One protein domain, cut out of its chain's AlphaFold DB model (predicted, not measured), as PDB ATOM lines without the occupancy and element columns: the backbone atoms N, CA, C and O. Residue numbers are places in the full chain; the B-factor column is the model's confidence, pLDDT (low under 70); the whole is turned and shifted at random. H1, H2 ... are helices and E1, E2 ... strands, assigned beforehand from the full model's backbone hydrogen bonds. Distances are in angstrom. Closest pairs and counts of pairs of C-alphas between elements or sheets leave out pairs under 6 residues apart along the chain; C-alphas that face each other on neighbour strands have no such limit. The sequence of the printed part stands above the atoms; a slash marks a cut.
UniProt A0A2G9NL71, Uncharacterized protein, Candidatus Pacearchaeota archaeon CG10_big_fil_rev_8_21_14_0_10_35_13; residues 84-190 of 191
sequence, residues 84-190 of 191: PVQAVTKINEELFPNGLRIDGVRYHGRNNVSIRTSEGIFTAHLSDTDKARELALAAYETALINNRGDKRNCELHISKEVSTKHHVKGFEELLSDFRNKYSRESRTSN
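What this domain is: This is residues 84 to 190 of the 191 residues of an uncharacterized protein of Candidatus Pacearchaeota archaeon CG10_big_fil_rev_8_21_14_0_10_35_13 (UniProt A0A2G9NL71). Picture a twisted sheet with H2 packed along one face, H1 next to H2, and H3 across H2's far side; residues 183 to 190 stick out. The sheet E1 E2 E3 is an antiparallel meander, each strand neighbouring the one before. The printed part has 107 residues, ordered H1 E1 E2 E3 H2 H3, class mixed; it is compact, radius of gyration of the C-alphas 13.5 A, spans 40 by 32 by 31 A.

How they stand to each other: In hairpin E1, residues 102 to 107, and E2, 112 to 117, find N 106 and O 114 2.8 A apart; between E2 and E3, 120 to 125, N 115 and O 122, 2.8 A. H2, 129 to 146, is on the sheet, height 7.6 A. H1, 84 to 94, touches H2, closest C-alphas 84 and 135, 5.0 A. H3, 171 to 188, only just touches H2: 3 pairs within 8 A, closest C-alphas 175 and 137, 6.6 A. O i to N i+4 pairs are within hydrogen-bond range throughout H1 and H2, 13 of 14 in H3.

Where its parts are: Find H1's start, C-alpha 84, at (228.661, 216.057, 233.831); H3 is 26.1 A long from first to last C-alpha and ends at C-alpha 188, at (232.842, 230.567, 227.305).

The domain as a whole: Residues 147 to 170 form the long link; pLDDT is low at, for instance, 148 to 171.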
ATOM      1  N   PRO A  84     229.262 216.710 232.668       90.94
ATOM      2  CA  PRO A  84     228.661 216.057 233.831       90.94
ATOM      3  C   PRO A  84     227.514 216.878 234.437       90.94
ATOM      4  O   PRO A  84     226.534 216.296 234.901       90.94
ATOM      5  N   VAL A  85     227.587 218.213 234.384       90.38
ATOM      6  CA  VAL A  85     226.520 219.100 234.872       90.38
ATOM      7  C   VAL A  85     225.267 218.939 234.014       90.38
ATOM      8  O   VAL A  85     224.202 218.654 234.546       90.38
ATOM      9  N   GLN A  86     225.395 219.017 232.687       91.00
ATOM     10  CA  GLN A  86     224.291 218.828 231.741       91.00
ATOM     11  C   GLN A  86     223.641 217.453 231.886       91.00
ATOM     12  O   GLN A  86     222.418 217.345 231.873       91.00
ATOM     13  N   ALA A  87     224.443 216.397 232.047       91.25
ATOM     14  CA  ALA A  87     223.931 215.045 232.233       91.25
ATOM     15  C   ALA A  87     223.065 214.940 233.497       91.25
ATOM     16  O   ALA A  87     221.971 214.377 233.464       91.25
ATOM     17  N   VAL A  88     223.529 215.518 234.605       89.38
ATOM     18  CA  VAL A  88     222.800 215.510 235.875       89.38
ATOM     19  C   VAL A  88     221.578 216.421 235.830       89.38
ATOM     20  O   VAL A  88     220.523 216.006 236.301       89.38
ATOM     21  N   THR A  89     221.667 217.605 235.222       87.94
ATOM     22  CA  THR A  89     220.515 218.489 234.995       87.94
ATOM     23  C   THR A  89     219.446 217.780 234.173       87.94
ATOM     24  O   THR A  89     218.292 217.746 234.580       87.94
ATOM     25  N   LYS A  90     219.825 217.111 233.081       88.56
ATOM     26  CA  LYS A  90     218.903 216.331 232.247       88.56
ATOM     27  C   LYS A  90     218.238 215.206 233.042       88.56
ATOM     28  O   LYS A  90     217.029 215.017 232.948       88.56
ATOM     29  N   ILE A  91     218.996 214.504 233.891       86.44
ATOM     30  CA  ILE A  91     218.438 213.501 234.813       86.44
ATOM     31  C   ILE A  91     217.480 214.137 235.831       86.44
ATOM     32  O   ILE A  91     216.440 213.553 236.103       86.44
ATOM     33  N   ASN A  92     217.814 215.294 236.401       82.25
ATOM     34  CA  ASN A  92     217.072 215.917 237.500       82.25
ATOM     35  C   ASN A  92     215.831 216.704 237.048       82.25
ATOM     36  O   ASN A  92     214.848 216.751 237.777       82.25
ATOM     37  N   GLU A  93     215.880 217.347 235.882       76.12
ATOM     38  CA  GLU A  93     214.855 218.288 235.413       76.12
ATOM     39  C   GLU A  93     214.046 217.726 234.241       76.12
ATOM     40  O   GLU A  93     212.819 217.793 234.254       76.12
ATOM     41  N   GLU A  94     214.706 217.130 233.242       67.69
ATOM     42  CA  GLU A  94     214.032 216.683 232.014       67.69
ATOM     43  C   GLU A  94     213.401 215.296 232.157       67.69
ATOM     44  O   GLU A  94     212.328 215.036 231.608       67.69
ATOM     45  N   LEU A  95     214.053 214.384 232.885       66.69
ATOM     46  CA  LEU A  95     213.534 213.025 233.056       66.69
ATOM     47  C   LEU A  95     212.441 212.935 234.110       66.69
ATOM     48  O   LEU A  95     211.648 211.991 234.073       66.69
ATOM     49  N   PHE A  96     212.374 213.910 235.017       66.56
ATOM     50  CA  PHE A  96     211.387 213.891 236.076       66.56
ATOM     51  C   PHE A  96     210.797 215.271 236.431       66.56
ATOM     52  O   PHE A  96     210.965 215.771 237.547       66.56
ATOM     53  N   PRO A  97     210.012 215.865 235.516       59.38
ATOM     54  CA  PRO A  97     209.454 217.210 235.686       59.38
ATOM     55  C   PRO A  97     208.508 217.352 236.895       59.38
ATOM     56  O   PRO A  97     208.292 218.456 237.388       59.38
ATOM     57  N   ASN A  98     207.980 216.243 237.426       58.72
ATOM     58  CA  ASN A  98     206.977 216.229 238.496       58.72
ATOM     59  C   ASN A  98     207.571 216.189 239.922       58.72
ATOM     60  O   ASN A  98     206.943 215.663 240.836       58.72
ATOM     61  N   GLY A  99     208.770 216.744 240.133       55.19
ATOM     62  CA  GLY A  99     209.344 216.927 241.480       55.19
ATOM     63  C   GLY A  99     210.265 215.806 241.963       55.19
ATOM     64  O   GLY A  99     210.587 215.721 243.145       55.19
ATOM     65  N   LEU A 100     210.725 214.970 241.045       62.06
ATOM     66  CA  LEU A 100     211.592 213.832 241.313       62.06
ATOM     67  C   LEU A 100     213.038 214.303 241.278       62.06
ATOM     68  O   LEU A 100     213.686 214.407 240.241       62.06
ATOM     69  N   ARG A 101     213.507 214.666 242.461       77.69
ATOM     70  CA  ARG A 101     214.781 215.333 242.641       77.69
ATOM     71  C   ARG A 101     215.856 214.322 242.988       77.69
ATOM     72  O   ARG A 101     215.611 213.286 243.605       77.69
ATOM     73  N   ILE A 102     217.070 214.604 242.537       81.62
ATOM     74  CA  ILE A 102     218.237 213.887 243.030       81.62
ATOM     75  C   ILE A 102     218.372 214.226 244.511       81.62
ATOM     76  O   ILE A 102     218.542 215.391 244.873       81.62
ATOM     77  N   ASP A 103     218.305 213.189 245.340       79.00
ATOM     78  CA  ASP A 103     218.319 213.289 246.798       79.00
ATOM     79  C   ASP A 103     219.622 212.791 247.400       79.00
ATOM     80  O   ASP A 103     219.865 212.953 248.589       79.00
ATOM     81  N   GLY A 104     220.454 212.118 246.612       76.31
ATOM     82  CA  GLY A 104     221.739 211.639 247.077       76.31
ATOM     83  C   GLY A 104     222.550 211.002 245.972       76.31
ATOM     84  O   GLY A 104     222.039 210.630 244.917       76.31
ATOM     85  N   VAL A 105     223.834 210.836 246.245       78.81
ATOM     86  CA  VAL A 105     224.762 210.184 245.332       78.81
ATOM     87  C   VAL A 105     225.769 209.379 246.126       78.81
ATOM     88  O   VAL A 105     226.194 209.795 247.191       78.81
ATOM     89  N   ARG A 106     226.169 208.228 245.600       77.81
ATOM     90  CA  ARG A 106     227.190 207.369 246.180       77.81
ATOM     91  C   ARG A 106     228.214 207.009 245.119       77.81
ATOM     92  O   ARG A 106     227.853 206.437 244.095       77.81
ATOM     93  N   TYR A 107     229.482 207.296 245.378       78.31
ATOM     94  CA  TYR A 107     230.577 206.907 244.499       78.31
ATOM     95  C   TYR A 107     231.311 205.696 245.091       78.31
ATOM     96  O   TYR A 107     231.882 205.723 246.176       78.31
ATOM     97  N   HIS A 108     231.266 204.565 244.398       69.31
ATOM     98  CA  HIS A 108     231.801 203.311 244.938       69.31
ATOM     99  C   HIS A 108     233.320 203.160 244.742       69.31
ATOM    100  O   HIS A 108     233.877 202.119 245.086       69.31
ATOM    101  N   GLY A 109     233.990 204.193 244.221       65.75
ATOM    102  CA  GLY A 109     235.362 204.093 243.737       65.75
ATOM    103  C   GLY A 109     235.433 203.401 242.378       65.75
ATOM    104  O   GLY A 109     234.478 202.762 241.931       65.75
ATOM    105  N   ARG A 110     236.587 203.532 241.712       76.00
ATOM    106  CA  ARG A 110     236.773 203.115 240.314       76.00
ATOM    107  C   ARG A 110     235.737 203.822 239.435       76.00
ATOM    108  O   ARG A 110     235.680 205.036 239.402       76.00
ATOM    109  N   ASN A 111     234.870 203.086 238.768       84.00
ATOM    110  CA  ASN A 111     234.025 203.595 237.705       84.00
ATOM    111  C   ASN A 111     232.521 203.482 238.007       84.00
ATOM    112  O   ASN A 111     231.714 203.426 237.085       84.00
ATOM    113  N   ASN A 112     232.124 203.407 239.280       83.75
ATOM    114  CA  ASN A 112     230.735 203.144 239.663       83.75
ATOM    115  C   ASN A 112     230.122 204.289 240.489       83.75
ATOM    116  O   ASN A 112     230.645 204.670 241.542       83.75
ATOM    117  N   VAL A 113     228.978 204.796 240.021       85.25
ATOM    118  CA  VAL A 113     228.181 205.855 240.657       85.25
ATOM    119  C   VAL A 113     226.752 205.371 240.855       85.25
ATOM    120  O   VAL A 113     226.134 204.854 239.930       85.25
ATOM    121  N   SER A 114     226.191 205.592 242.038       85.56
ATOM    122  CA  SER A 114     224.769 205.398 242.314       85.56
ATOM    123  C   SER A 114     224.104 206.729 242.636       85.56
ATOM    124  O   SER A 114     224.467 207.375 243.609       85.56
ATOM    125  N   ILE A 115     223.114 207.126 241.845       85.06
ATOM    126  CA  ILE A 115     222.300 208.326 242.054       85.06
ATOM    127  C   ILE A 115     220.979 207.888 242.682       85.06
ATOM    128  O   ILE A 115     220.321 206.977 242.179       85.06
ATOM    129  N   ARG A 116     220.597 208.505 243.797       81.62
ATOM    130  CA  ARG A 116     219.338 208.242 244.495       81.62
ATOM    131  C   ARG A 116     218.349 209.369 244.219       81.62
ATOM    132  O   ARG A 116     218.692 210.537 244.369       81.62
ATOM    133  N   THR A 117     217.126 208.989 243.887       78.19
ATOM    134  CA  THR A 117     215.953 209.861 243.773       78.19
ATOM    135  C   THR A 117     214.799 209.257 244.581       78.19
ATOM    136  O   THR A 117     214.914 208.122 245.068       78.19
ATOM    137  N   SER A 118     213.670 209.957 244.684       72.56
ATOM    138  CA  SER A 118     212.453 209.419 245.310       72.56
ATOM    139  C   SER A 118     211.899 208.152 244.626       72.56
ATOM    140  O   SER A 118     211.308 207.316 245.305       72.56
ATOM    141  N   GLU A 119     212.176 207.932 243.333       70.56
ATOM    142  CA  GLU A 119     211.802 206.708 242.585       70.56
ATOM    143  C   GLU A 119     212.784 205.537 242.798       70.56
ATOM    144  O   GLU A 119     212.533 204.386 242.414       70.56
ATOM    145  N   GLY A 120     213.945 205.802 243.401       75.06
ATOM    146  CA  GLY A 120     214.910 204.781 243.783       75.06
ATOM    147  C   GLY A 120     216.347 205.093 243.387       75.06
ATOM    148  O   GLY A 120     216.757 206.236 243.227       75.06
ATOM    149  N   ILE A 121     217.154 204.034 243.299       81.81
ATOM    150  CA  ILE A 121     218.600 204.135 243.085       81.81
ATOM    151  C   ILE A 121     218.940 203.686 241.663       81.81
ATOM    152  O   ILE A 121     218.591 202.573 241.247       81.81
ATOM    153  N   PHE A 122     219.653 204.547 240.944       83.50
ATOM    154  CA  PHE A 122     220.178 204.321 239.606       83.50
ATOM    155  C   PHE A 122     221.691 204.169 239.685       83.50
ATOM    156  O   PHE A 122     222.395 205.111 240.033       83.50
ATOM    157  N   THR A 123     222.189 202.980 239.366       85.56
ATOM    158  CA  THR A 123     223.622 202.685 239.379       85.56
ATOM    159  C   THR A 123     224.164 202.674 237.959       85.56
ATOM    160  O   THR A 123     223.677 201.919 237.116       85.56
ATOM    161  N   ALA A 124     225.198 203.468 237.716       84.81
ATOM    162  CA  ALA A 124     225.927 203.542 236.467       84.81
ATOM    163  C   ALA A 124     227.353 203.036 236.634       84.81
ATOM    164  O   ALA A 124     228.047 203.378 237.589       84.81
ATOM    165  N   HIS A 125     227.765 202.219 235.671       86.94
ATOM    166  CA  HIS A 125     229.137 201.765 235.522       86.94
ATOM    167  C   HIS A 125     229.691 202.469 234.297       86.94
ATOM    168  O   HIS A 125     229.208 202.230 233.193       86.94
ATOM    169  N   LEU A 126     230.642 203.365 234.518       86.50
ATOM    170  CA  LEU A 126     231.297 204.117 233.468       86.50
ATOM    171  C   LEU A 126     232.560 203.386 233.003       86.50
ATOM    172  O   LEU A 126     233.077 202.493 233.664       86.50
ATOM    173  N   SER A 127     233.074 203.750 231.846       86.19
ATOM    174  CA  SER A 127     234.347 203.259 231.310       86.19
ATOM    175  C   SER A 127     235.555 203.868 232.028       86.19
ATOM    176  O   SER A 127     236.607 203.239 232.100       86.19
ATOM    177  N   ASP A 128     235.388 205.058 232.607       87.56
ATOM    178  CA  ASP A 128     236.459 205.863 233.189       87.56
ATOM    179  C   ASP A 128     236.141 206.251 234.645       87.56
ATOM    180  O   ASP A 128     235.024 206.655 234.985       87.56
ATOM    181  N   THR A 129     237.151 206.120 235.507       85.19
ATOM    182  CA  THR A 129     237.100 206.491 236.928       85.19
ATOM    183  C   THR A 129     236.936 207.998 237.110       85.19
ATOM    184  O   THR A 129     236.175 208.435 237.975       85.19
ATOM    185  N   ASP A 130     237.597 208.802 236.280       86.81
ATOM    186  CA  ASP A 130     237.510 210.257 236.365       86.81
ATOM    187  C   ASP A 130     236.127 210.742 235.930       86.81
ATOM    188  O   ASP A 130     235.529 211.564 236.626       86.81
ATOM    189  N   LYS A 131     235.549 210.142 234.880       89.19
ATOM    190  CA  LYS A 131     234.158 210.411 234.482       89.19
ATOM    191  C   LYS A 131     233.159 210.021 235.569       89.19
ATOM    192  O   LYS A 131     232.219 210.754 235.865       89.19
ATOM    193  N   ALA A 132     233.357 208.870 236.208       87.50
ATOM    194  CA  ALA A 132     232.513 208.469 237.329       87.50
ATOM    195  C   ALA A 132     232.596 209.471 238.490       87.50
ATOM    196  O   ALA A 132     231.572 209.853 239.057       87.50
ATOM    197  N   ARG A 133     233.797 209.956 238.816       86.62
ATOM    198  CA  ARG A 133     233.989 210.972 239.854       86.62
ATOM    199  C   ARG A 133     233.322 212.302 239.491       86.62
ATOM    200  O   ARG A 133     232.629 212.866 240.333       86.62
ATOM    201  N   GLU A 134     233.500 212.794 238.269       90.38
ATOM    202  CA  GLU A 134     232.885 214.042 237.792       90.38
ATOM    203  C   GLU A 134     231.353 213.977 237.797       90.38
ATOM    204  O   GLU A 134     230.697 214.899 238.280       90.38
ATOM    205  N   LEU A 135     230.774 212.867 237.332       90.00
ATOM    206  CA  LEU A 135     229.329 212.652 237.383       90.00
ATOM    207  C   LEU A 135     228.816 212.618 238.829       90.00
ATOM    208  O   LEU A 135     227.758 213.173 239.130       90.00
ATOM    209  N   ALA A 136     229.567 211.988 239.737       87.44
ATOM    210  CA  ALA A 136     229.209 211.943 241.148       87.44
ATOM    211  C   ALA A 136     229.269 213.328 241.813       87.44
ATOM    212  O   ALA A 136     228.393 213.654 242.613       87.44
ATOM    213  N   LEU A 137     230.264 214.147 241.460       87.31
ATOM    214  CA  LEU A 137     230.395 215.532 241.919       87.31
ATOM    215  C   LEU A 137     229.217 216.391 241.446       87.31
ATOM    216  O   LEU A 137     228.583 217.047 242.269       87.31
ATOM    217  N   ALA A 138     228.863 216.314 240.163       89.62
ATOM    218  CA  ALA A 138     227.705 217.020 239.618       89.62
ATOM    219  C   ALA A 138     226.399 216.613 240.326       89.62
ATOM    220  O   ALA A 138     225.638 217.465 240.782       89.62
ATOM    221  N   ALA A 139     226.164 215.307 240.491       87.75
ATOM    222  CA  ALA A 139     224.973 214.794 241.169       87.75
ATOM    223  C   ALA A 139     224.921 215.206 242.647       87.75
ATOM    224  O   ALA A 139     223.839 215.464 243.175       87.75
ATOM    225  N   TYR A 140     226.077 215.309 243.305       84.38
ATOM    226  CA  TYR A 140     226.181 215.812 244.671       84.38
ATOM    227  C   TYR A 140     225.772 217.287 244.771       84.38
ATOM    228  O   TYR A 140     225.014 217.650 245.669       84.38
ATOM    229  N   GLU A 141     226.226 218.135 243.847       83.12
ATOM    230  CA  GLU A 141     225.833 219.547 243.823       83.12
ATOM    231  C   GLU A 141     224.325 219.713 243.659       83.12
ATOM    232  O   GLU A 141     223.691 220.452 244.415       83.12
ATOM    233  N   THR A 142     223.737 218.975 242.720       85.75
ATOM    234  CA  THR A 142     222.288 218.973 242.513       85.75
ATOM    235  C   THR A 142     221.547 218.467 243.752       85.75
ATOM    236  O   THR A 142     220.564 219.083 244.160       85.75
ATOM    237  N   ALA A 143     222.047 217.420 244.418       81.44
ATOM    238  CA  ALA A 143     221.466 216.926 245.667       81.44
ATOM    239  C   ALA A 143     221.466 217.988 246.777       81.44
ATOM    240  O   ALA A 143     220.449 218.169 247.449       81.44
ATOM    241  N   LEU A 144     222.566 218.737 246.933       77.94
ATOM    242  CA  LEU A 144     222.659 219.842 247.893       77.94
ATOM    243  C   LEU A 144     221.688 220.984 247.571       77.94
ATOM    244  O   LEU A 144     221.113 221.578 248.485       77.94
ATOM    245  N   ILE A 145     221.507 221.307 246.288       80.06
ATOM    246  CA  ILE A 145     220.549 222.330 245.845       80.06
ATOM    247  C   ILE A 145     219.118 221.885 246.153       80.06
ATOM    248  O   ILE A 145     218.322 222.692 246.637       80.06
ATOM    249  N   ASN A 146     218.806 220.614 245.902       77.38
ATOM    250  CA  ASN A 146     217.485 220.045 246.131       77.38
ATOM    251  C   ASN A 146     217.154 219.905 247.627       77.38
ATOM    252  O   ASN A 146     216.008 220.117 248.010       77.38
ATOM    253  N   ASN A 147     218.150 219.603 248.466       71.88
ATOM    254  CA  ASN A 147     217.990 219.286 249.888       71.88
ATOM    255  C   ASN A 147     218.781 220.249 250.789       71.88
ATOM    256  O   ASN A 147     219.624 219.831 251.591       71.88
ATOM    257  N   ARG A 148     218.497 221.557 250.684       62.03
ATOM    258  CA  ARG A 148     219.094 222.621 251.518       62.03
ATOM    259  C   ARG A 148     218.678 222.482 252.994       62.03
ATOM    260  O   ARG A 148     217.833 223.223 253.478       62.03
ATOM    261  N   GLY A 149     219.243 221.515 253.709       55.22
ATOM    262  CA  GLY A 149     218.968 221.289 255.132       55.22
ATOM    263  C   GLY A 149     219.213 219.864 255.625       55.22
ATOM    264  O   GLY A 149     219.510 219.692 256.804       55.22
ATOM    265  N   ASP A 150     219.167 218.849 254.750       57.44
ATOM    266  CA  ASP A 150     219.332 217.444 255.155       57.44
ATOM    267  C   ASP A 150     220.620 216.818 254.603       57.44
ATOM    268  O   ASP A 150     220.651 216.136 253.575       57.44
ATOM    269  N   LYS A 151     221.721 217.037 255.333       53.44
ATOM    270  CA  LYS A 151     223.047 216.494 254.990       53.44
ATOM    271  C   LYS A 151     223.101 214.961 255.007       53.44
ATOM    272  O   LYS A 151     223.979 214.398 254.362       53.44
ATOM    273  N   ARG A 152     222.168 214.282 255.690       51.38
ATOM    274  CA  ARG A 152     222.122 212.805 255.781       51.38
ATOM    275  C   ARG A 152     221.805 212.143 254.444       51.38
ATOM    276  O   ARG A 152     222.093 210.969 254.248       51.38
ATOM    277  N   ASN A 153     221.214 212.901 253.526       47.03
ATOM    278  CA  ASN A 153     220.847 212.420 252.207       47.03
ATOM    279  C   ASN A 153     221.945 212.659 251.154       47.03
ATOM    280  O   ASN A 153     221.996 211.952 250.150       47.03
ATOM    281  N   CYS A 154     222.894 213.549 251.445       51.75
ATOM    282  CA  CYS A 154     223.987 213.936 250.555       51.75
ATOM    283  C   CYS A 154     225.307 213.238 250.930       51.75
ATOM    284  O   CYS A 154     226.356 213.869 250.980       51.75
ATOM    285  N   GLU A 155     225.295 211.947 251.254       51.53
ATOM    286  CA  GLU A 155     226.541 211.253 251.592       51.53
ATOM    287  C   GLU A 155     227.312 210.882 250.321       51.53
ATOM    288  O   GLU A 155     227.088 209.812 249.763       51.53
ATOM    289  N   LEU A 156     228.259 211.712 249.870       55.97
ATOM    290  CA  LEU A 156     229.231 211.248 248.883       55.97
ATOM    291  C   LEU A 156     230.248 210.327 249.568       55.97
ATOM    292  O   LEU A 156     231.226 210.767 250.168       55.97
ATOM    293  N   HIS A 157     230.026 209.022 249.448       54.19
ATOM    294  CA  HIS A 157     231.041 208.025 249.782       54.19
ATOM    295  C   HIS A 157     232.126 208.106 248.703       54.19
ATOM    296  O   HIS A 157     231.790 207.977 247.535       54.19
ATOM    297  N   ILE A 158     233.392 208.340 249.056       52.06
ATOM    298  CA  ILE A 158     234.537 208.200 248.140       52.06
ATOM    299  C   ILE A 158     235.400 207.078 248.703       52.06
ATOM    300  O   ILE A 158     236.285 207.298 249.523       52.06
ATOM    301  N   SER A 159     235.111 205.846 248.303       44.75
ATOM    302  CA  SER A 159     235.893 204.688 248.734       44.75
ATOM    303  C   SER A 159     237.026 204.446 247.730       44.75
ATOM    304  O   SER A 159     236.772 203.954 246.633       44.75
ATOM    305  N   LYS A 160     238.282 204.740 248.093       43.69
ATOM    306  CA  LYS A 160     239.395 203.880 247.636       43.69
ATOM    307  C   LYS A 160     239.502 202.622 248.505       43.69
ATOM    308  O   LYS A 160     239.972 201.600 248.020       43.69
ATOM    309  N   GLU A 161     238.983 202.677 249.730       36.84
ATOM    310  CA  GLU A 161     238.972 201.575 250.684       36.84
ATOM    311  C   GLU A 161     237.590 201.458 251.335       36.84
ATOM    312  O   GLU A 161     236.923 202.444 251.660       36.84
ATOM    313  N   VAL A 162     237.140 200.215 251.458       37.12
ATOM    314  CA  VAL A 162     235.885 199.823 252.089       37.12
ATOM    315  C   VAL A 162     235.927 200.283 253.548       37.12
ATOM    316  O   VAL A 162     236.855 199.920 254.255       37.12
ATOM    317  N   SER A 163     234.896 201.005 254.001       39.44
ATOM    318  CA  SER A 163     234.701 201.506 255.375       39.44
ATOM    319  C   SER A 163     235.249 202.910 255.655       39.44
ATOM    320  O   SER A 163     236.367 203.082 256.117       39.44
ATOM    321  N   THR A 164     234.407 203.929 255.481       36.81
ATOM    322  CA  THR A 164     234.065 204.885 256.554       36.81
ATOM    323  C   THR A 164     232.951 205.822 256.076       36.81
ATOM    324  O   THR A 164     232.933 206.267 254.934       36.81
ATOM    325  N   LYS A 165     231.989 206.113 256.960       43.25
ATOM    326  CA  LYS A 165     230.841 207.015 256.739       43.25
ATOM    327  C   LYS A 165     231.244 208.503 256.742       43.25
ATOM    328  O   LYS A 165     230.524 209.337 257.284       43.25
ATOM    329  N   HIS A 166     232.417 208.852 256.228       42.06
ATOM    330  CA  HIS A 166     232.992 210.172 256.466       42.06
ATOM    331  C   HIS A 166     233.279 210.919 255.169       42.06
ATOM    332  O   HIS A 166     233.871 210.381 254.237       42.06
ATOM    333  N   HIS A 167     232.854 212.187 255.156       45.84
ATOM    334  CA  HIS A 167     233.334 213.223 254.255       45.84
ATOM    335  C   HIS A 167     234.864 213.139 254.206       45.84
ATOM    336  O   HIS A 167     235.536 213.426 255.198       45.84
ATOM    337  N   VAL A 168     235.422 212.671 253.092       47.03
ATOM    338  CA  VAL A 168     236.875 212.561 252.950       47.03
ATOM    339  C   VAL A 168     237.453 213.975 252.949       47.03
ATOM    340  O   VAL A 168     237.057 214.813 252.138       47.03
ATOM    341  N   LYS A 169     238.396 214.255 253.851       46.72
ATOM    342  CA  LYS A 169     239.220 215.471 253.810       46.72
ATOM    343  C   LYS A 169     239.944 215.498 252.451       46.72
ATOM    344  O   LYS A 169     240.644 214.543 252.133       46.72
ATOM    345  N   GLY A 170     239.704 216.526 251.634       56.81
ATOM    346  CA  GLY A 170     240.131 216.598 250.221       56.81
ATOM    347  C   GLY A 170     238.983 216.508 249.203       56.81
ATOM    348  O   GLY A 170     239.145 216.895 248.050       56.81
ATOM    349  N   PHE A 171     237.783 216.090 249.621       68.56
ATOM    350  CA  PHE A 171     236.584 216.199 248.786       68.56
ATOM    351  C   PHE A 171     236.229 217.656 248.461       68.56
ATOM    352  O   PHE A 171     235.833 217.961 247.344       68.56
ATOM    353  N   GLU A 172     236.371 218.549 249.437       70.50
ATOM    354  CA  GLU A 172     236.069 219.974 249.266       70.50
ATOM    355  C   GLU A 172     236.971 220.627 248.214       70.50
ATOM    356  O   GLU A 172     236.502 221.456 247.441       70.50
ATOM    357  N   GLU A 173     238.232 220.200 248.138       76.19
ATOM    358  CA  GLU A 173     239.183 220.628 247.111       76.19
ATOM    359  C   GLU A 173     238.767 220.102 245.732       76.19
ATOM    360  O   GLU A 173     238.581 220.894 244.815       76.19
ATOM    361  N   LEU A 174     238.453 218.804 245.615       78.56
ATOM    362  CA  LEU A 174     237.928 218.217 244.372       78.56
ATOM    363  C   LEU A 174     236.622 218.876 243.903       78.56
ATOM    364  O   LEU A 174     236.407 219.053 242.704       78.56
ATOM    365  N   LEU A 175     235.738 219.232 244.836       80.38
ATOM    366  CA  LEU A 175     234.497 219.938 244.542       80.38
ATOM    367  C   LEU A 175     234.764 221.383 244.110       80.38
ATOM    368  O   LEU A 175     234.116 221.873 243.187       80.38
ATOM    369  N   SER A 176     235.715 222.060 244.753       81.81
ATOM    370  CA  SER A 176     236.162 223.397 244.359       81.81
ATOM    371  C   SER A 176     236.746 223.387 242.944       81.81
ATOM    372  O   SER A 176     236.335 224.182 242.100       81.81
ATOM    373  N   ASP A 177     237.624 222.431 242.642       85.88
ATOM    374  CA  ASP A 177     238.233 222.260 241.321       85.88
ATOM    375  C   ASP A 177     237.187 221.961 240.249       85.88
ATOM    376  O   ASP A 177     237.192 222.573 239.177       85.88
ATOM    377  N   PHE A 178     236.237 221.076 240.558       87.25
ATOM    378  CA  PHE A 178     235.099 220.780 239.694       87.25
ATOM    379  C   PHE A 178     234.276 222.038 239.391       87.25
ATOM    380  O   PHE A 178     234.035 222.358 238.225       87.25
ATOM    381  N   ARG A 179     233.902 222.805 240.424       85.38
ATOM    382  CA  ARG A 179     233.177 224.074 240.263       85.38
ATOM    383  C   ARG A 179     233.953 225.054 239.402       85.38
ATOM    384  O   ARG A 179     233.377 225.684 238.518       85.38
ATOM    385  N   ASN A 180     235.257 225.183 239.626       85.75
ATOM    386  CA  ASN A 180     236.115 226.083 238.861       85.75
ATOM    387  C   ASN A 180     236.204 225.674 237.385       85.75
ATOM    388  O   ASN A 180     236.145 226.542 236.515       85.75
ATOM    389  N   LYS A 181     236.293 224.372 237.097       86.94
ATOM    390  CA  LYS A 181     236.299 223.830 235.733       86.94
ATOM    391  C   LYS A 181     234.996 224.164 234.999       86.94
ATOM    392  O   LYS A 181     235.020 224.855 233.984       86.94
ATOM    393  N   TYR A 182     233.853 223.775 235.559       81.75
ATOM    394  CA  TYR A 182     232.569 223.874 234.852       81.75
ATOM    395  C   TYR A 182     231.891 225.253 234.938       81.75
ATOM    396  O   TYR A 182     231.048 225.575 234.102       81.75
ATOM    397  N   SER A 183     232.291 226.120 235.875       74.38
ATOM    398  CA  SER A 183     231.879 227.538 235.881       74.38
ATOM    399  C   SER A 183     232.596 228.383 234.823       74.38
ATOM    400  O   SER A 183     232.062 229.402 234.386       74.38
ATOM    401  N   ARG A 184     233.802 227.985 234.401       65.19
ATOM    402  CA  ARG A 184     234.519 228.631 233.292       65.19
ATOM    403  C   ARG A 184     233.938 228.214 231.948       65.19
ATOM    404  O   ARG A 184     233.694 229.080 231.114       65.19
ATOM    405  N   GLU A 185     233.641 226.926 231.779       61.97
ATOM    406  CA  GLU A 185     233.034 226.389 230.554       61.97
ATOM    407  C   GLU A 185     231.658 227.012 230.251       61.97
ATOM    408  O   GLU A 185     231.354 227.312 229.095       61.97
ATOM    409  N   SER A 186     230.846 227.298 231.278       55.41
ATOM    410  CA  SER A 186     229.547 227.969 231.098       55.41
ATOM    411  C   SER A 186     229.663 229.439 230.682       55.41
ATOM    412  O   SER A 186     228.753 229.968 230.046       55.41
ATOM    413  N   ARG A 187     230.783 230.106 230.996       50.22
ATOM    414  CA  ARG A 187     231.047 231.493 230.581       50.22
ATOM    415  C   ARG A 187     231.543 231.586 229.142       50.22
ATOM    416  O   ARG A 187     231.192 232.538 228.459       50.22
ATOM    417  N   THR A 188     232.318 230.609 228.680       51.19
ATOM    418  CA  THR A 188     232.842 230.567 227.305       51.19
ATOM    419  C   THR A 188     231.824 230.088 226.273       51.19
ATOM    420  O   THR A 188     231.991 230.362 225.096       51.19
ATOM    421  N   SER A 189     230.767 229.381 226.688       46.31
ATOM    422  CA  SER A 189     229.732 228.888 225.767       46.31
ATOM    423  C   SER A 189     228.635 229.920 225.440       46.31
ATOM    424  O   SER A 189     227.755 229.617 224.639       46.31
ATOM    425  N   ASN A 190     228.678 231.108 226.059       43.75
ATOM    426  CA  ASN A 190     227.727 232.217 225.866       43.75
ATOM    427  C   ASN A 190     228.328 233.408 225.086       43.75
ATOM    428  O   ASN A 190     227.732 234.485 225.056       43.75
TER     429      ASN A 190